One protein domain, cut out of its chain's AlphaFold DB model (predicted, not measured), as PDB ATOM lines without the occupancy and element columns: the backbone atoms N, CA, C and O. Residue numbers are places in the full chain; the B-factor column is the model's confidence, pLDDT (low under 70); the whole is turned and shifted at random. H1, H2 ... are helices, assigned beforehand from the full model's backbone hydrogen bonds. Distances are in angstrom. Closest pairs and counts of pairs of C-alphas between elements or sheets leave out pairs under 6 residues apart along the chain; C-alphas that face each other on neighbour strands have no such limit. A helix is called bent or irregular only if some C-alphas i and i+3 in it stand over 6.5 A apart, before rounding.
ATOM      1  N   GLU A  47     -49.681  28.752 -49.762       65.31
ATOM      2  CA  GLU A  47     -49.538  28.780 -48.310       65.31
ATOM      3  C   GLU A  47     -48.961  27.485 -47.704       65.31
ATOM      4  O   GLU A  47     -48.178  27.544 -46.759       65.31
ATOM      5  N   GLN A  48     -49.296  26.309 -48.239       66.81
ATOM      6  CA  GLN A  48     -48.715  25.027 -47.821       66.81
ATOM      7  C   GLN A  48     -47.255  24.904 -48.283       66.81
ATOM      8  O   GLN A  48     -46.397  24.522 -47.489       66.81
ATOM      9  N   ALA A  49     -46.943  25.311 -49.517       67.75
ATOM     10  CA  ALA A  49     -45.568  25.318 -50.021       67.75
ATOM     11  C   ALA A  49     -44.674  26.333 -49.279       67.75
ATOM     12  O   ALA A  49     -43.494  26.064 -49.042       67.75
ATOM     13  N   ALA A  50     -45.237  27.483 -48.890       68.25
ATOM     14  CA  ALA A  50     -44.560  28.464 -48.049       68.25
ATOM     15  C   ALA A  50     -44.269  27.908 -46.647       68.25
ATOM     16  O   ALA A  50     -43.146  28.057 -46.166       68.25
ATOM     17  N   ARG A  51     -45.234  27.209 -46.032       73.44
ATOM     18  CA  ARG A  51     -45.054  26.571 -44.717       73.44
ATOM     19  C   ARG A  51     -43.969  25.498 -44.723       73.44
ATOM     20  O   ARG A  51     -43.127  25.497 -43.839       73.44
ATOM     21  N   GLU A  52     -43.923  24.637 -45.736       73.94
ATOM     22  CA  GLU A  52     -42.877  23.606 -45.845       73.94
ATOM     23  C   GLU A  52     -41.478  24.201 -46.086       73.94
ATOM     24  O   GLU A  52     -40.476  23.664 -45.615       73.94
ATOM     25  N   ALA A  53     -41.386  25.319 -46.815       71.56
ATOM     26  CA  ALA A  53     -40.123  26.036 -46.993       71.56
ATOM     27  C   ALA A  53     -39.660  26.725 -45.695       71.56
ATOM     28  O   ALA A  53     -38.462  26.756 -45.415       71.56
ATOM     29  N   GLU A  54     -40.596  27.256 -44.905       75.44
ATOM     30  CA  GLU A  54     -40.327  27.835 -43.585       75.44
ATOM     31  C   GLU A  54     -39.901  26.764 -42.569       75.44
ATOM     32  O   GLU A  54     -38.935  26.966 -41.830       75.44
ATOM     33  N   GLU A  55     -40.554  25.601 -42.577       80.75
ATOM     34  CA  GLU A  55     -40.216  24.464 -41.715       80.75
ATOM     35  C   GLU A  55     -38.826  23.901 -42.047       80.75
ATOM     36  O   GLU A  55     -37.986  23.787 -41.156       80.75
ATOM     37  N   GLY A  56     -38.515  23.677 -43.330       79.56
ATOM     38  CA  GLY A  56     -37.185  23.214 -43.746       79.56
ATOM     39  C   GLY A  56     -36.065  24.231 -43.483       79.56
ATOM     40  O   GLY A  56     -34.934  23.854 -43.174       79.56
ATOM     41  N   PHE A  57     -36.356  25.535 -43.561       80.31
ATOM     42  CA  PHE A  57     -35.389  26.564 -43.168       80.31
ATOM     43  C   PHE A  57     -35.180  26.603 -41.649       80.31
ATOM     44  O   PHE A  57     -34.058  26.818 -41.193       80.31
ATOM     45  N   SER A  58     -36.231  26.351 -40.867       81.69
ATOM     46  CA  SER A  58     -36.142  26.256 -39.407       81.69
ATOM     47  C   SER A  58     -35.306  25.049 -38.971       81.69
ATOM     48  O   SER A  58     -34.417  25.207 -38.138       81.69
ATOM     49  N   GLU A  59     -35.505  23.885 -39.599       86.44
ATOM     50  CA  GLU A  59     -34.682  22.685 -39.378       86.44
ATOM     51  C   GLU A  59     -33.200  22.945 -39.708       86.44
ATOM     52  O   GLU A  59     -32.304  22.561 -38.957       86.44
ATOM     53  N   TYR A  60     -32.921  23.671 -40.797       84.19
ATOM     54  CA  TYR A  60     -31.558  24.079 -41.146       84.19
ATOM     55  C   TYR A  60     -30.910  24.970 -40.072       84.19
ATOM     56  O   TYR A  60     -29.742  24.768 -39.731       84.19
ATOM     57  N   LEU A  61     -31.647  25.945 -39.524       86.44
ATOM     58  CA  LEU A  61     -31.145  26.801 -38.443       86.44
ATOM     59  C   LEU A  61     -30.868  26.006 -37.164       86.44
ATOM     60  O   LEU A  61     -29.830  26.220 -36.539       86.44
ATOM     61  N   GLU A  62     -31.749  25.071 -36.810       89.38
ATOM     62  CA  GLU A  62     -31.559  24.180 -35.661       89.38
ATOM     63  C   GLU A  62     -30.307  23.305 -35.830       89.38
ATOM     64  O   GLU A  62     -29.517  23.159 -34.896       89.38
ATOM     65  N   GLY A  63     -30.061  22.798 -37.043       87.50
ATOM     66  CA  GLY A  63     -28.832  22.077 -37.373       87.50
ATOM     67  C   GLY A  63     -27.567  22.919 -37.168       87.50
ATOM     68  O   GLY A  63     -26.587  22.429 -36.604       87.50
ATOM     69  N   LEU A  64     -27.594  24.199 -37.562       86.94
ATOM     70  CA  LEU A  64     -26.478  25.121 -37.324       86.94
ATOM     71  C   LEU A  64     -26.234  25.371 -35.828       86.94
ATOM     72  O   LEU A  64     -25.079  25.406 -35.403       86.94
ATOM     73  N   ASP A  65     -27.297  25.540 -35.037       87.75
ATOM     74  CA  ASP A  65     -27.196  25.757 -33.589       87.75
ATOM     75  C   ASP A  65     -26.639  24.525 -32.859       87.75
ATOM     76  O   ASP A  65     -25.790  24.648 -31.970       87.75
ATOM     77  N   GLU A  66     -27.065  23.324 -33.247       90.25
ATOM     78  CA  GLU A  66     -26.570  22.078 -32.661       90.25
ATOM     79  C   GLU A  66     -25.090  21.830 -33.000       90.25
ATOM     80  O   GLU A  66     -24.315  21.427 -32.128       90.25
ATOM     81  N   ASP A  67     -24.656  22.118 -34.228       85.50
ATOM     82  CA  ASP A  67     -23.240  22.027 -34.599       85.50
ATOM     83  C   ASP A  67     -22.379  23.075 -33.873       85.50
ATOM     84  O   ASP A  67     -21.268  22.763 -33.426       85.50
ATOM     85  N   GLU A  68     -22.894  24.294 -33.677       84.81
ATOM     86  CA  GLU A  68     -22.255  25.322 -32.846       84.81
ATOM     87  C   GLU A  68     -22.076  24.831 -31.400       84.81
ATOM     88  O   GLU A  68     -20.964  24.891 -30.858       84.81
ATOM     89  N   ARG A  69     -23.125  24.251 -30.809       86.94
ATOM     90  CA  ARG A  69     -23.091  23.689 -29.454       86.94
ATOM     91  C   ARG A  69     -22.058  22.567 -29.317       86.94
ATOM     92  O   ARG A  69     -21.313  22.537 -28.338       86.94
ATOM     93  N   ARG A  70     -21.975  21.659 -30.295       87.75
ATOM     94  CA  ARG A  70     -20.990  20.556 -30.305       87.75
ATOM     95  C   ARG A  70     -19.554  21.062 -30.364       87.75
ATOM     96  O   ARG A  70     -18.688  20.533 -29.668       87.75
ATOM     97  N   GLN A  71     -19.289  22.079 -31.182       83.62
ATOM     98  CA  GLN A  71     -17.958  22.679 -31.276       83.62
ATOM     99  C   GLN A  71     -17.542  23.355 -29.968       83.62
ATOM    100  O   GLN A  71     -16.395  23.210 -29.549       83.62
ATOM    101  N   ASP A  72     -18.466  24.052 -29.305       84.00
ATOM    102  CA  ASP A  72     -18.180  24.695 -28.020       84.00
ATOM    103  C   ASP A  72     -17.945  23.673 -26.913       84.00
ATOM    104  O   ASP A  72     -17.048  23.846 -26.091       84.00
ATOM    105  N   GLU A  73     -18.687  22.567 -26.922       86.44
ATOM    106  CA  GLU A  73     -18.467  21.457 -26.003       86.44
ATOM    107  C   GLU A  73     -17.093  20.801 -26.211       86.44
ATOM    108  O   GLU A  73     -16.381  20.560 -25.236       86.44
ATOM    109  N   MET A  74     -16.674  20.591 -27.464       83.25
ATOM    110  CA  MET A  74     -15.335  20.088 -27.794       83.25
ATOM    111  C   MET A  74     -14.232  21.039 -27.310       83.25
ATOM    112  O   MET A  74     -13.244  20.595 -26.733       83.25
ATOM    113  N   ILE A  75     -14.394  22.346 -27.521       79.62
ATOM    114  CA  ILE A  75     -13.409  23.344 -27.084       79.62
ATOM    115  C   ILE A  75     -13.356  23.413 -25.567       79.62
ATOM    116  O   ILE A  75     -12.263  23.427 -25.005       79.62
ATOM    117  N   ARG A  76     -14.510  23.378 -24.895       79.25
ATOM    118  CA  ARG A  76     -14.587  23.315 -23.436       79.25
ATOM    119  C   ARG A  76     -13.836  22.098 -22.895       79.25
ATOM    120  O   ARG A  76     -13.014  22.270 -22.010       79.25
ATOM    121  N   LEU A  77     -14.045  20.906 -23.459       78.56
ATOM    122  CA  LEU A  77     -13.316  19.689 -23.064       78.56
ATOM    123  C   LEU A  77     -11.795  19.820 -23.253       78.56
ATOM    124  O   LEU A  77     -11.025  19.279 -22.470       78.56
ATOM    125  N   LEU A  78     -11.355  20.551 -24.279       70.56
ATOM    126  CA  LEU A  78      -9.935  20.819 -24.538       70.56
ATOM    127  C   LEU A  78      -9.347  21.933 -23.655       70.56
ATOM    128  O   LEU A  78      -8.128  22.065 -23.574       70.56
ATOM    129  N   THR A  79     -10.191  22.746 -23.014       66.25
ATOM    130  CA  THR A  79      -9.788  23.903 -22.194       66.25
ATOM    131  C   THR A  79     -10.178  23.785 -20.721       66.25
ATOM    132  O   THR A  79      -9.905  24.710 -19.961       66.25
ATOM    133  N   GLU A  80     -10.749  22.655 -20.294       58.72
ATOM    134  CA  GLU A  80     -11.192  22.395 -18.913       58.72
ATOM    135  C   GLU A  80     -10.035  22.531 -17.901       58.72
ATOM    136  O   GLU A  80     -10.217  23.060 -16.808       58.72
ATOM    137  N   ASP A  81      -8.801  22.222 -18.313       51.88
ATOM    138  CA  ASP A  81      -7.593  22.423 -17.496       51.88
ATOM    139  C   ASP A  81      -7.190  23.908 -17.316       51.88
ATOM    140  O   ASP A  81      -6.353  24.237 -16.471       51.88
ATOM    141  N   PHE A  82      -7.782  24.827 -18.088       56.84
ATOM    142  CA  PHE A  82      -7.557  26.280 -18.025       56.84
ATOM    143  C   PHE A  82      -8.678  27.040 -17.298       56.84
ATOM    144  O   PHE A  82      -8.749  28.267 -17.417       56.84
ATOM    145  N   ASP A  83      -9.526  26.314 -16.563       47.03
ATOM    146  CA  ASP A  83     -10.692  26.754 -15.791       47.03
ATOM    147  C   ASP A  83     -10.724  28.267 -15.488       47.03
ATOM    148  O   ASP A  83     -10.024  28.788 -14.606       47.03
ATOM    149  N   ARG A  84     -11.547  29.004 -16.249       52.88
ATOM    150  CA  ARG A  84     -11.748  30.444 -16.062       52.88
ATOM    151  C   ARG A  84     -13.229  30.813 -16.142       52.88
ATOM    152  O   ARG A  84     -13.903  30.424 -17.093       52.88
ATOM    153  N   PRO A  85     -13.743  31.626 -15.201       47.75
ATOM    154  CA  PRO A  85     -15.067  32.214 -15.335       47.75
ATOM    155  C   PRO A  85     -15.114  33.160 -16.542       47.75
ATOM    156  O   PRO A  85     -14.212  33.980 -16.734       47.75
ATOM    157  N   SER A  86     -16.186  33.064 -17.333       49.50
ATOM    158  CA  SER A  86     -16.503  33.997 -18.418       49.50
ATOM    159  C   SER A  86     -16.444  35.441 -17.901       49.50
ATOM    160  O   SER A  86     -17.054  35.737 -16.867       49.50
ATOM    161  N   PRO A  87     -15.741  36.372 -18.571       45.16
ATOM    162  CA  PRO A  87     -15.719  37.751 -18.120       45.16
ATOM    163  C   PRO A  87     -17.095  38.378 -18.383       45.16
ATOM    164  O   PRO A  87     -17.456  38.683 -19.513       45.16
ATOM    165  N   SER A  88     -17.873  38.600 -17.321       46.00
ATOM    166  CA  SER A  88     -19.151  39.331 -17.356       46.00
ATOM    167  C   SER A  88     -18.977  40.848 -17.534       46.00
ATOM    168  O   SER A  88     -19.943  41.606 -17.439       46.00
ATOM    169  N   HIS A  89     -17.747  41.313 -17.748       44.66
ATOM    170  CA  HIS A  89     -17.385  42.720 -17.810       44.66
ATOM    171  C   HIS A  89     -16.384  42.974 -18.932       44.66
ATOM    172  O   HIS A  89     -15.559  42.121 -19.249       44.66
ATOM    173  N   SER A  90     -16.463  44.182 -19.498       41.75
ATOM    174  CA  SER A  90     -15.479  44.706 -20.446       41.75
ATOM    175  C   SER A  90     -14.063  44.487 -19.896       41.75
ATOM    176  O   SER A  90     -13.830  44.784 -18.717       41.75
ATOM    177  N   PRO A  91     -13.133  43.936 -20.698       50.75
ATOM    178  CA  PRO A  91     -11.809  43.594 -20.212       50.75
ATOM    179  C   PRO A  91     -11.093  44.854 -19.722       50.75
ATOM    180  O   PRO A  91     -11.046  45.873 -20.416       50.75
ATOM    181  N   SER A  92     -10.503  44.779 -18.525       46.28
ATOM    182  CA  SER A  92      -9.575  45.800 -18.023       46.28
ATOM    183  C   SER A  92      -8.524  46.093 -19.094       46.28
ATOM    184  O   SER A  92      -8.082  45.143 -19.731       46.28
ATOM    185  N   PRO A  93      -8.103  47.344 -19.341       53.56
ATOM    186  CA  PRO A  93      -7.126  47.655 -20.388       53.56
ATOM    187  C   PRO A  93      -5.823  46.850 -20.208       53.56
ATOM    188  O   PRO A  93      -5.514  46.456 -19.079       53.56
ATOM    189  N   PRO A  94      -5.080  46.572 -21.297       52.28
ATOM    190  CA  PRO A  94      -3.855  45.780 -21.229       52.28
ATOM    191  C   PRO A  94      -2.888  46.347 -20.171       52.28
ATOM    192  O   PRO A  94      -2.850  47.567 -19.973       52.28
ATOM    193  N   PRO A  95      -2.136  45.484 -19.457       52.28
ATOM    194  CA  PRO A  95      -1.173  45.921 -18.460       52.28
ATOM    195  C   PRO A  95      -0.190  46.904 -19.093       52.28
ATOM    196  O   PRO A  95       0.392  46.654 -20.146       52.28
ATOM    197  N   LEU A  96      -0.054  48.057 -18.443       53.12
ATOM    198  CA  LEU A  96       0.752  49.165 -18.927       53.12
ATOM    199  C   LEU A  96       2.229  48.761 -18.874       53.12
ATOM    200  O   LEU A  96       2.791  48.649 -17.781       53.12
ATOM    201  N   ILE A  97       2.866  48.575 -20.031       52.81
ATOM    202  CA  ILE A  97       4.324  48.474 -20.096       52.81
ATOM    203  C   ILE A  97       4.855  49.874 -19.788       52.81
ATOM    204  O   ILE A  97       4.684  50.814 -20.562       52.81
ATOM    205  N   ARG A  98       5.418  50.047 -18.590       45.78
ATOM    206  CA  ARG A  98       6.093  51.288 -18.209       45.78
ATOM    207  C   ARG A  98       7.532  51.199 -18.680       45.78
ATOM    208  O   ARG A  98       8.365  50.625 -17.982       45.78
ATOM    209  N   GLU A  99       7.829  51.778 -19.834       51.00
ATOM    210  CA  GLU A  99       9.217  52.077 -20.163       51.00
ATOM    211  C   GLU A  99       9.691  53.233 -19.284       51.00
ATOM    212  O   GLU A  99       8.990  54.223 -19.057       51.00
ATOM    213  N   ALA A 100      10.880  53.083 -18.703       47.59
ATOM    214  CA  ALA A 100      11.480  54.168 -17.956       47.59
ATOM    215  C   ALA A 100      11.746  55.314 -18.945       47.59
ATOM    216  O   ALA A 100      12.649  55.214 -19.772       47.59
ATOM    217  N   ASN A 101      10.982  56.402 -18.800       50.53
ATOM    218  CA  ASN A 101      11.138  57.715 -19.447       50.53
ATOM    219  C   ASN A 101      10.313  57.993 -20.717       50.53
ATOM    220  O   ASN A 101      10.342  59.128 -21.188       50.53
ATOM    221  N   GLU A 102       9.507  57.054 -21.199       53.78
ATOM    222  CA  GLU A 102       8.442  57.326 -22.171       53.78
ATOM    223  C   GLU A 102       7.102  56.983 -21.513       53.78
ATOM    224  O   GLU A 102       7.039  56.176 -20.590       53.78
ATOM    225  N   GLY A 103       6.039  57.712 -21.850       45.50
ATOM    226  CA  GLY A 103       4.738  57.561 -21.194       45.50
ATOM    227  C   GLY A 103       4.154  56.148 -21.321       45.50
ATOM    228  O   GLY A 103       4.770  55.224 -21.831       45.50
ATOM    229  N   VAL A 104       2.915  55.971 -20.868       48.06
ATOM    230  CA  VAL A 104       2.188  54.712 -21.077       48.06
ATOM    231  C   VAL A 104       2.023  54.477 -22.583       48.06
ATOM    232  O   VAL A 104       1.185  55.121 -23.214       48.06
ATOM    233  N   ILE A 105       2.826  53.580 -23.155       52.31
ATOM    234  CA  ILE A 105       2.675  53.130 -24.537       52.31
ATOM    235  C   ILE A 105       1.680  51.975 -24.503       52.31
ATOM    236  O   ILE A 105       1.924  50.954 -23.864       52.31
ATOM    237  N   PHE A 106       0.533  52.156 -25.155       51.38
ATOM    238  CA  PHE A 106      -0.353  51.045 -25.480       51.38
ATOM    239  C   PHE A 106       0.246  50.350 -26.704       51.38
ATOM    240  O   PHE A 106       0.279  50.976 -27.763       51.38
ATOM    241  N   PRO A 107       0.753  49.109 -26.594       58.75
ATOM    242  CA  PRO A 107       1.166  48.372 -27.778       58.75
ATOM    243  C   PRO A 107      -0.067  48.140 -28.654       58.75
ATOM    244  O   PRO A 107      -1.142  47.828 -28.127       58.75
ATOM    245  N   ASP A 108       0.077  48.271 -29.972       66.19
ATOM    246  CA  ASP A 108      -0.977  47.866 -30.901       66.19
ATOM    247  C   ASP A 108      -1.346  46.389 -30.666       66.19
ATOM    248  O   ASP A 108      -0.521  45.584 -30.218       66.19
ATOM    249  N   ARG A 109      -2.607  46.022 -30.948       68.69
ATOM    250  CA  ARG A 109      -3.168  44.684 -30.657       68.69
ATOM    251  C   ARG A 109      -2.288  43.554 -31.207       68.69
ATOM    252  O   ARG A 109      -2.073  42.558 -30.526       68.69
ATOM    253  N   GLU A 110      -1.731  43.750 -32.399       73.25
ATOM    254  CA  GLU A 110      -0.802  42.826 -33.055       73.25
ATOM    255  C   GLU A 110       0.505  42.655 -32.263       73.25
ATOM    256  O   GLU A 110       0.939  41.534 -31.987       73.25
ATOM    257  N   THR A 111       1.101  43.759 -31.810       69.75
ATOM    258  CA  THR A 111       2.322  43.747 -30.992       69.75
ATOM    259  C   THR A 111       2.087  43.059 -29.647       69.75
ATOM    260  O   THR A 111       2.950  42.322 -29.174       69.75
ATOM    261  N   TYR A 112       0.901  43.236 -29.060       70.38
ATOM    262  CA  TYR A 112       0.521  42.589 -27.804       70.38
ATOM    263  C   TYR A 112       0.357  41.062 -27.944       70.38
ATOM    264  O   TYR A 112       0.648  40.317 -27.009       70.38
ATOM    265  N   LEU A 113      -0.091  40.580 -29.107       80.62
ATOM    266  CA  LEU A 113      -0.280  39.152 -29.377       80.62
ATOM    267  C   LEU A 113       1.006  38.430 -29.774       80.62
ATOM    268  O   LEU A 113       1.150  37.248 -29.473       80.62
ATOM    269  N   THR A 114       1.934  39.121 -30.434       82.25
ATOM    270  CA  THR A 114       3.093  38.494 -31.090       82.25
ATOM    271  C   THR A 114       3.893  37.604 -30.132       82.25
ATOM    272  O   THR A 114       4.099  36.423 -30.408       82.25
ATOM    273  N   THR A 115       4.304  38.138 -28.978       79.44
ATOM    274  CA  THR A 115       5.141  37.406 -28.016       79.44
ATOM    275  C   THR A 115       4.396  36.258 -27.325       79.44
ATOM    276  O   THR A 115       4.905  35.134 -27.359       79.44
ATOM    277  N   PRO A 116       3.197  36.461 -26.738       79.50
ATOM    278  CA  PRO A 116       2.459  35.363 -26.120       79.50
ATOM    279  C   PRO A 116       2.072  34.262 -27.107       79.50
ATOM    280  O   PRO A 116       2.197  33.085 -26.775       79.50
ATOM    281  N   VAL A 117       1.640  34.617 -28.321       84.25
ATOM    282  CA  VAL A 117       1.228  33.637 -29.337       84.25
ATOM    283  C   VAL A 117       2.418  32.830 -29.832       84.25
ATOM    284  O   VAL A 117       2.346  31.605 -29.836       84.25
ATOM    285  N   ALA A 118       3.534  33.479 -30.179       84.31
ATOM    286  CA  ALA A 118       4.740  32.775 -30.611       84.31
ATOM    287  C   ALA A 118       5.278  31.837 -29.518       84.31
ATOM    288  O   ALA A 118       5.715  30.725 -29.809       84.31
ATOM    289  N   TYR A 119       5.206  32.258 -28.252       81.44
ATOM    290  CA  TYR A 119       5.575  31.417 -27.118       81.44
ATOM    291  C   TYR A 119       4.652  30.196 -26.970       81.44
ATOM    292  O   TYR A 119       5.145  29.074 -26.867       81.44
ATOM    293  N   MET A 120       3.327  30.386 -27.004       82.75
ATOM    294  CA  MET A 120       2.356  29.285 -26.918       82.75
ATOM    295  C   MET A 120       2.495  28.299 -28.084       82.75
ATOM    296  O   MET A 120       2.477  27.091 -27.863       82.75
ATOM    297  N   MET A 121       2.700  28.800 -29.304       84.25
ATOM    298  CA  MET A 121       2.959  27.963 -30.478       84.25
ATOM    299  C   MET A 121       4.233  27.136 -30.309       84.25
ATOM    300  O   MET A 121       4.199  25.924 -30.498       84.25
ATOM    301  N   GLY A 122       5.327  27.751 -29.852       82.56
ATOM    302  CA  GLY A 122       6.570  27.029 -29.578       82.56
ATOM    303  C   GLY A 122       6.421  25.943 -28.505       82.56
ATOM    304  O   GLY A 122       7.048  24.892 -28.609       82.56
ATOM    305  N   LEU A 123       5.563  26.144 -27.496       80.25
ATOM    306  CA  LEU A 123       5.250  25.100 -26.511       80.25
ATOM    307  C   LEU A 123       4.509  23.911 -27.134       80.25
ATOM    308  O   LEU A 123       4.824  22.770 -26.805       80.25
ATOM    309  N   ILE A 124       3.556  24.167 -28.033       82.06
ATOM    310  CA  ILE A 124       2.803  23.118 -28.738       82.06
ATOM    311  C   ILE A 124       3.716  22.351 -29.702       82.06
ATOM    312  O   ILE A 124       3.665  21.126 -29.771       82.06
ATOM    313  N   GLU A 125       4.579  23.066 -30.420       86.31
ATOM    314  CA  GLU A 125       5.519  22.495 -31.392       86.31
ATOM    315  C   GLU A 125       6.715  21.787 -30.725       86.31
ATOM    316  O   GLU A 125       7.485  21.096 -31.391       86.31
ATOM    317  N   GLY A 126       6.878  21.927 -29.402       79.56
ATOM    318  CA  GLY A 126       8.014  21.383 -28.652       79.56
ATOM    319  C   GLY A 126       9.323  22.156 -28.864       79.56
ATOM    320  O   GLY A 126      10.378  21.729 -28.396       79.56
ATOM    321  N   THR A 127       9.259  23.302 -29.542       77.75
ATOM    322  CA  THR A 127      10.363  24.235 -29.783       77.75
ATOM    323  C   THR A 127      10.018  25.598 -29.181       77.75
ATOM    324  O   THR A 127       9.702  26.535 -29.918       77.75
ATOM    325  N   PRO A 128      10.029  25.743 -27.841       65.69
ATOM    326  CA  PRO A 128       9.771  27.036 -27.227       65.69
ATOM    327  C   PRO A 128      10.814  28.033 -27.734       65.69
ATOM    328  O   PRO A 128      12.015  27.782 -27.618       65.69
ATOM    329  N   ASN A 129      10.359  29.146 -28.317       61.78
ATOM    330  CA  ASN A 129      11.247  30.202 -28.796       61.78
ATOM    331  C   ASN A 129      12.146  30.666 -27.642       61.78
ATOM    332  O   ASN A 129      11.692  31.306 -26.693       61.78
ATOM    333  N   THR A 130      13.434  30.334 -27.734       55.97
ATOM    334  CA  THR A 130      14.456  30.621 -26.713       55.97
ATOM    335  C   THR A 130      14.838  32.099 -26.654       55.97
ATOM    336  O   THR A 130      15.591  32.514 -25.777       55.97
ATOM    337  N   GLU A 131      14.294  32.899 -27.571       61.91
ATOM    338  CA  GLU A 131      14.456  34.351 -27.637       61.91
ATOM    339  C   GLU A 131      13.926  35.046 -26.372       61.91
ATOM    340  O   GLU A 131      14.410  36.112 -25.991       61.91
ATOM    341  N   PHE A 132      12.972  34.417 -25.677       60.88
ATOM    342  CA  PHE A 132      12.383  34.938 -24.450       60.88
ATOM    343  C   PHE A 132      12.996  34.252 -23.228       60.88
ATOM    344  O   PHE A 132      12.501  33.234 -22.754       60.88
ATOM    345  N   VAL A 133      14.054  34.854 -22.675       57.62
ATOM    346  CA  VAL A 133      14.770  34.372 -21.473       57.62
ATOM    347  C   VAL A 133      13.833  34.119 -20.278       57.62
ATOM    348  O   VAL A 133      14.119  33.259 -19.449       57.62
ATOM    349  N   SER A 134      12.709  34.838 -20.187       66.88
ATOM    350  CA  SER A 134      11.732  34.713 -19.096       66.88
ATOM    351  C   SER A 134      10.318  34.304 -19.526       66.88
ATOM    352  O   SER A 134       9.457  34.183 -18.658       66.88
ATOM    353  N   GLY A 135      10.064  34.101 -20.825       72.69
ATOM    354  CA  GLY A 135       8.708  33.914 -21.360       72.69
ATOM    355  C   GLY A 135       7.743  35.084 -21.061       72.69
ATOM    356  O   GLY A 135       8.092  36.020 -20.335       72.69
ATOM    357  N   PRO A 136       6.527  35.068 -21.636       76.69
ATOM    358  CA  PRO A 136       5.465  36.010 -21.294       76.69
ATOM    359  C   PRO A 136       4.918  35.741 -19.887       76.69
ATOM    360  O   PRO A 136       4.839  34.598 -19.427       76.69
ATOM    361  N   THR A 137       4.493  36.796 -19.198       77.94
ATOM    362  CA  THR A 137       3.886  36.664 -17.868       77.94
ATOM    363  C   THR A 137       2.483  36.047 -17.954       77.94
ATOM    364  O   THR A 137       1.788  36.155 -18.965       77.94
ATOM    365  N   ARG A 138       2.003  35.414 -16.873       74.19
ATOM    366  CA  ARG A 138       0.641  34.836 -16.835       74.19
ATOM    367  C   ARG A 138      -0.460  35.846 -17.227       74.19
ATOM    368  O   ARG A 138      -1.347  35.456 -17.981       74.19
ATOM    369  N   PRO A 139      -0.434  37.120 -16.779       73.62
ATOM    370  CA  PRO A 139      -1.390  38.129 -17.243       73.62
ATOM    371  C   PRO A 139      -1.309  38.434 -18.748       73.62
ATOM    372  O   PRO A 139      -2.343  38.658 -19.374       73.62
ATOM    373  N   GLU A 140      -0.113  38.421 -19.339       75.75
ATOM    374  CA  GLU A 140       0.076  38.632 -20.782       75.75
ATOM    375  C   GLU A 140      -0.526  37.488 -21.596       75.75
ATOM    376  O   GLU A 140      -1.306  37.741 -22.515       75.75
ATOM    377  N   ILE A 141      -0.247  36.241 -21.200       76.44
ATOM    378  CA  ILE A 141      -0.849  35.042 -21.802       76.44
ATOM    379  C   ILE A 141      -2.371  35.110 -21.691       76.44
ATOM    380  O   ILE A 141      -3.081  34.940 -22.678       76.44
ATOM    381  N   GLN A 142      -2.882  35.414 -20.496       75.12
ATOM    382  CA  GLN A 142      -4.317  35.461 -20.252       75.12
ATOM    383  C   GLN A 142      -5.026  36.468 -21.155       75.12
ATOM    384  O   GLN A 142      -6.104  36.182 -21.675       75.12
ATOM    385  N   ARG A 143      -4.421  37.641 -21.342       77.62
ATOM    386  CA  ARG A 143      -4.982  38.678 -22.197       77.62
ATOM    387  C   ARG A 143      -4.852  38.341 -23.682       77.62
ATOM    388  O   ARG A 143      -5.760  38.650 -24.445       77.62
ATOM    389  N   ALA A 144      -3.762  37.704 -24.099       79.38
ATOM    390  CA  ALA A 144      -3.641  37.230 -25.473       79.38
ATOM    391  C   ALA A 144      -4.749  36.222 -25.813       79.38
ATOM    392  O   ALA A 144      -5.379  36.342 -26.859       79.38
ATOM    393  N   LEU A 145      -5.062  35.304 -24.894       83.06
ATOM    394  CA  LEU A 145      -6.176  34.364 -25.053       83.06
ATOM    395  C   LEU A 145      -7.543  35.063 -25.128       83.06
ATOM    396  O   LEU A 145      -8.354  34.697 -25.968       83.06
ATOM    397  N   GLU A 146      -7.794  36.089 -24.304       81.56
ATOM    398  CA  GLU A 146      -9.030  36.893 -24.396       81.56
ATOM    399  C   GLU A 146      -9.190  37.535 -25.780       81.56
ATOM    400  O   GLU A 146     -10.257  37.464 -26.381       81.56
ATOM    401  N   ILE A 147      -8.118  38.135 -26.303       82.12
ATOM    402  CA  ILE A 147      -8.125  38.784 -27.616       82.12
ATOM    403  C   ILE A 147      -8.380  37.769 -28.740       82.12
ATOM    404  O   ILE A 147      -9.159  38.046 -29.653       82.12
ATOM    405  N   LEU A 148      -7.739  36.600 -28.680       84.19
ATOM    406  CA  LEU A 148      -7.950  35.542 -29.668       84.19
ATOM    407  C   LEU A 148      -9.380  34.997 -29.619       84.19
ATOM    408  O   LEU A 148      -9.957  34.719 -30.667       84.19
ATOM    409  N   GLU A 149      -9.977  34.891 -28.430       85.19
ATOM    410  CA  GLU A 149     -11.373  34.472 -28.287       85.19
ATOM    411  C   GLU A 149     -12.342  35.521 -28.855       85.19
ATOM    412  O   GLU A 149     -13.297  35.169 -29.546       85.19
ATOM    413  N   GLU A 150     -12.070  36.817 -28.665       83.31
ATOM    414  CA  GLU A 150     -12.830  37.890 -29.322       83.31
ATOM    415  C   GLU A 150     -12.771  37.764 -30.853       83.31
ATOM    416  O   GLU A 150     -13.804  37.823 -31.525       83.31
ATOM    417  N   GLU A 151     -11.581  37.565 -31.426       83.38
ATOM    418  CA  GLU A 151     -11.411  37.409 -32.877       83.38
ATOM    419  C   GLU A 151     -12.089  36.142 -33.402       83.38
ATOM    420  O   GLU A 151     -12.800  36.193 -34.409       83.38
ATOM    421  N   ARG A 152     -11.951  35.027 -32.679       84.88
ATOM    422  CA  ARG A 152     -12.651  33.776 -32.977       84.88
ATOM    423  C   ARG A 152     -14.164  33.985 -32.979       84.88
ATOM    424  O   ARG A 152     -14.829  33.556 -33.922       84.88
ATOM    425  N   SER A 153     -14.706  34.679 -31.978       80.19
ATOM    426  CA  SER A 153     -16.143  34.963 -31.883       80.19
ATOM    427  C   SER A 153     -16.644  35.816 -33.056       80.19
ATOM    428  O   SER A 153     -17.693  35.525 -33.634       80.19
ATOM    429  N   PHE A 154     -15.862  36.816 -33.479       81.56
ATOM    430  CA  PHE A 154     -16.187  37.665 -34.622       81.56
ATOM    431  C   PHE A 154     -16.218  36.868 -35.931       81.56
ATOM    432  O   PHE A 154     -17.188  36.959 -36.689       81.56
ATOM    433  N   VAL A 155     -15.184  36.060 -36.187       88.19
ATOM    434  CA  VAL A 155     -15.112  35.206 -37.382       88.19
ATOM    435  C   VAL A 155     -16.275  34.216 -37.401       88.19
ATOM    436  O   VAL A 155     -16.931  34.067 -38.432       88.19
ATOM    437  N   ARG A 156     -16.589  33.600 -36.255       85.38
ATOM    438  CA  ARG A 156     -17.717  32.672 -36.130       85.38
ATOM    439  C   ARG A 156     -19.048  33.350 -36.439       85.38
ATOM    440  O   ARG A 156     -19.833  32.820 -37.223       85.38
ATOM    441  N   HIS A 157     -19.284  34.537 -35.887       85.44
ATOM    442  CA  HIS A 157     -20.498  35.303 -36.157       85.44
ATOM    443  C   HIS A 157     -20.635  35.648 -37.648       85.44
ATOM    444  O   HIS A 157     -21.707  35.477 -38.231       85.44
ATOM    445  N   ALA A 158     -19.542  36.075 -38.286       84.19
ATOM    446  CA  ALA A 158     -19.527  36.361 -39.718       84.19
ATOM    447  C   ALA A 158     -19.818  35.106 -40.559       84.19
ATOM    448  O   ALA A 158     -20.627  35.163 -41.487       84.19
ATOM    449  N   GLN A 159     -19.216  33.964 -40.219       89.75
ATOM    450  CA  GLN A 159     -19.469  32.692 -40.897       89.75
ATOM    451  C   GLN A 159     -20.927  32.246 -40.741       89.75
ATOM    452  O   GLN A 159     -21.560  31.882 -41.732       89.75
ATOM    453  N   ARG A 160     -21.490  32.348 -39.532       86.50
ATOM    454  CA  ARG A 160     -22.896  32.022 -39.271       86.50
ATOM    455  C   ARG A 160     -23.840  32.908 -40.085       86.50
ATOM    456  O   ARG A 160     -24.773  32.407 -40.706       86.50
ATOM    457  N   ALA A 161     -23.574  34.211 -40.157       85.88
ATOM    458  CA  ALA A 161     -24.359  35.126 -40.986       85.88
ATOM    459  C   ALA A 161     -24.312  34.751 -42.479       85.88
ATOM    460  O   ALA A 161     -25.327  34.845 -43.177       85.88
ATOM    461  N   LEU A 162     -23.154  34.298 -42.974       91.94
ATOM    462  CA  LEU A 162     -23.010  33.813 -44.347       91.94
ATOM    463  C   LEU A 162     -23.797  32.520 -44.590       91.94
ATOM    464  O   LEU A 162     -24.512  32.452 -45.586       91.94
ATOM    465  N   GLN A 163     -23.731  31.550 -43.676       89.12
ATOM    466  CA  GLN A 163     -24.480  30.290 -43.765       89.12
ATOM    467  C   GLN A 163     -25.996  30.529 -43.760       89.12
ATOM    468  O   GLN A 163     -26.708  30.040 -44.632       89.12
ATOM    469  N   ILE A 164     -26.496  31.384 -42.864       86.44
ATOM    470  CA  ILE A 164     -27.916  31.772 -42.837       86.44
ATOM    471  C   ILE A 164     -28.329  32.410 -44.167       86.44
ATOM    472  O   ILE A 164     -29.387  32.095 -44.719       86.44
ATOM    473  N   ARG A 165     -27.496  33.307 -44.709       85.94
ATOM    474  CA  ARG A 165     -27.764  33.954 -45.997       85.94
ATOM    475  C   ARG A 165     -27.783  32.943 -47.144       85.94
ATOM    476  O   ARG A 165     -28.650  33.050 -48.008       85.94
ATOM    477  N   GLU A 166     -26.857  31.994 -47.157       86.06
ATOM    478  CA  GLU A 166     -26.807  30.905 -48.133       86.06
ATOM    479  C   GLU A 166     -28.069  30.037 -48.056       86.06
ATOM    480  O   GLU A 166     -28.779  29.918 -49.056       86.06
ATOM    481  N   GLY A 167     -28.424  29.548 -46.863       81.31
ATOM    482  CA  GLY A 167     -29.652  28.781 -46.638       81.31
ATOM    483  C   GLY A 167     -30.909  29.545 -47.065       81.31
ATOM    484  O   GLY A 167     -31.793  28.986 -47.710       81.31
ATOM    485  N   THR A 168     -30.954  30.858 -46.814       81.75
ATOM    486  CA  THR A 168     -32.070  31.721 -47.240       81.75
ATOM    487  C   THR A 168     -32.171  31.815 -48.766       81.75
ATOM    488  O   THR A 168     -33.271  31.806 -49.321       81.75
ATOM    489  N   ILE A 169     -31.041  31.938 -49.470       79.44
ATOM    490  CA  ILE A 169     -31.018  31.990 -50.940       79.44
ATOM    491  C   ILE A 169     -31.492  30.654 -51.517       79.44
ATOM    492  O   ILE A 169     -32.333  30.656 -52.414       79.44
ATOM    493  N   ILE A 170     -31.014  29.533 -50.973       82.56
ATOM    494  CA  ILE A 170     -31.418  28.188 -51.399       82.56
ATOM    495  C   ILE A 170     -32.923  27.986 -51.191       82.56
ATOM    496  O   ILE A 170     -33.616  27.581 -52.123       82.56
ATOM    497  N   ALA A 171     -33.457  28.346 -50.021       76.62
ATOM    498  CA  ALA A 171     -34.890  28.248 -49.742       76.62
ATOM    499  C   ALA A 171     -35.733  29.045 -50.755       76.62
ATOM    500  O   ALA A 171     -36.746  28.552 -51.253       76.62
ATOM    501  N   ARG A 172     -35.287  30.254 -51.129       75.50
ATOM    502  CA  ARG A 172     -35.962  31.086 -52.141       75.50
ATOM    503  C   ARG A 172     -35.901  30.488 -53.543       75.50
ATOM    504  O   ARG A 172     -36.897  30.556 -54.258       75.50
ATOM    505  N   ILE A 173     -34.759  29.922 -53.936       76.44
ATOM    506  CA  ILE A 173     -34.615  29.235 -55.228       76.44
ATOM    507  C   ILE A 173     -35.563  28.039 -55.274       76.44
ATOM    508  O   ILE A 173     -36.359  27.946 -56.200       76.44
ATOM    509  N   ASN A 174     -35.568  27.198 -54.239       76.12
ATOM    510  CA  ASN A 174     -36.426  26.015 -54.174       76.12
ATOM    511  C   ASN A 174     -37.921  26.381 -54.185       76.12
ATOM    512  O   ASN A 174     -38.716  25.719 -54.851       76.12
ATOM    513  N   ALA A 175     -38.315  27.461 -53.503       73.38
ATOM    514  CA  ALA A 175     -39.680  27.983 -53.572       73.38
ATOM    515  C   ALA A 175     -40.039  28.484 -54.986       73.38
ATOM    516  O   ALA A 175     -41.135  28.221 -55.483       73.38
ATOM    517  N   GLY A 176     -39.107  29.166 -55.662       70.75
ATOM    518  CA  GLY A 176     -39.266  29.619 -57.046       70.75
ATOM    519  C   GLY A 176     -39.339  28.474 -58.062       70.75
ATOM    520  O   GLY A 176     -40.199  28.494 -58.939       70.75
ATOM    521  N   GLU A 177     -38.497  27.448 -57.929       60.41
ATOM    522  CA  GLU A 177     -38.517  26.246 -58.771       60.41
ATOM    523  C   GLU A 177     -39.810  25.449 -58.595       60.41
ATOM    524  O   GLU A 177     -40.415  25.045 -59.587       60.41
ATOM    525  N   ARG A 178     -40.302  25.287 -57.358       59.97
ATOM    526  CA  ARG A 178     -41.616  24.671 -57.099       59.97
ATOM    527  C   ARG A 178     -42.756  25.473 -57.726       59.97
ATOM    528  O   ARG A 178     -43.638  24.881 -58.342       59.97
ATOM    529  N   LYS A 179     -42.706  26.809 -57.657       58.66
ATOM    530  CA  LYS A 179     -43.680  27.681 -58.333       58.66
ATOM    531  C   LYS A 179     -43.630  27.524 -59.858       58.66
ATOM    532  O   LYS A 179     -44.674  27.482 -60.498       58.66
ATOM    533  N   LEU A 180     -42.440  27.382 -60.448       55.81
ATOM    534  CA  LEU A 180     -42.273  27.129 -61.886       55.81
ATOM    535  C   LEU A 180     -42.737  25.725 -62.306       55.81
ATOM    536  O   LEU A 180     -43.354  25.595 -63.361       55.81
ATOM    537  N   MET A 181     -42.496  24.692 -61.493       50.50
ATOM    538  CA  MET A 181     -43.041  23.348 -61.723       50.50
ATOM    539  C   MET A 181     -44.576  23.338 -61.637       50.50
ATOM    540  O   MET A 181     -45.223  22.732 -62.486       50.50
ATOM    541  N   GLY A 182     -45.169  24.084 -60.697       52.34
ATOM    542  CA  GLY A 182     -46.624  24.287 -60.625       52.34
ATOM    543  C   GLY A 182     -47.202  25.059 -61.823       52.34
ATOM    544  O   GLY A 182     -48.337  24.823 -62.232       52.34
ATOM    545  N   LEU A 183     -46.406  25.938 -62.443       50.56
ATOM    546  CA  LEU A 183     -46.785  26.715 -63.631       50.56
ATOM    547  C   LEU A 183     -46.555  25.988 -64.966       50.56
ATOM    548  O   LEU A 183     -47.062  26.450 -65.987       50.56
ATOM    549  N   GLN A 184     -45.856  24.846 -65.011       47.59
ATOM    550  CA  GLN A 184     -45.623  24.100 -66.263       47.59
ATOM    551  C   GLN A 184     -46.903  23.531 -66.906       47.59
ATOM    552  O   GLN A 184     -46.867  23.115 -68.065       47.59
TER     553      GLN A 184
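What this domain is: This is residues 47 to 184 of the 292 residues of an uncharacterized protein of Heterobasidion irregulare (strain TC 32-1) (UniProt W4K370). Two long helices, H1 and H3, run opposite ways and make a narrow V: they meet toward the start of H1 and the end of H3, and spread from there. At the wide end of the V the shorter H2 crosses the beginning of H3, set across it as the bar of a T. The whole is an extended rod spanning 79 by 33 by 29 A, with a radius of gyration of the C-alphas of 23.5 A. The printed part has 138 residues with three named helices, H1, H2 and H3 in chain order, and no named strand; its class is all helix.

How they stand to each other: Begin at the first printed residue with H1, residues 47 to 82, and look along it to a kink of 34 degrees near residue 76. H1 is irregular, with C-alphas 78 and 81 7.6 A apart. With its residues 49 to 61 alone it touches H3, residues 138 to 183, which meets it with residues 164 to 175 alone. The closest C-alphas there are those of Ala 53 and Ala 171, 6.3 A apart. H1 and H3 stand at a shallow tilt of 18 degrees and run opposite ways. Farther on, residues 69 to 81 of H1 and residues 149 to 155 of H3 stand free. Next along the printed part comes H2, residues 109 to 125, which has a kink of 31 degrees near residue 116. It is irregular, but only just: C-alphas 112 and 115 are 6.9 A apart. H1 and H2 are apart. With residues 112 to 117 alone H2 touches residues 140 to 144 of H3, about perpendicular at 87 degrees; the closest C-alphas are those of Pro 116 and Ile 141, 5.4 A apart. In H3 every O i to N i+4 pair is within hydrogen-bond range, against 30 of 32 in H1 and 11 of 13 in H2.

Where its parts are: Find C-alpha 47 at (-49.538, 28.780, -48.310); from there H1 runs 51.8 A to C-alpha 82. H2 goes from C-alpha 109 at (-3.168, 44.684, -30.657) to C-alpha 125, 23.8 A away. H3, the longest helix with 46 residues, runs 67.1 A from C-alpha 138 to C-alpha 183 at (-46.785, 26.715, -63.631).

The domain as a whole: The C-alphas of Asn 101 and Gln 184 are the two farthest apart, at 80.9 A, while those of Glu 47 and Gln 184 are 19.0 A apart. The printed part has no cut. Both links are long: 26 residues from H1 to H2 and 12 from H2 to H3. Mean pLDDT of the printed part is 71.7; look for values under 70 at residues 47 to 50, 79 to 109, 111, 128 to 134 and 177 to 184 of this predicted model.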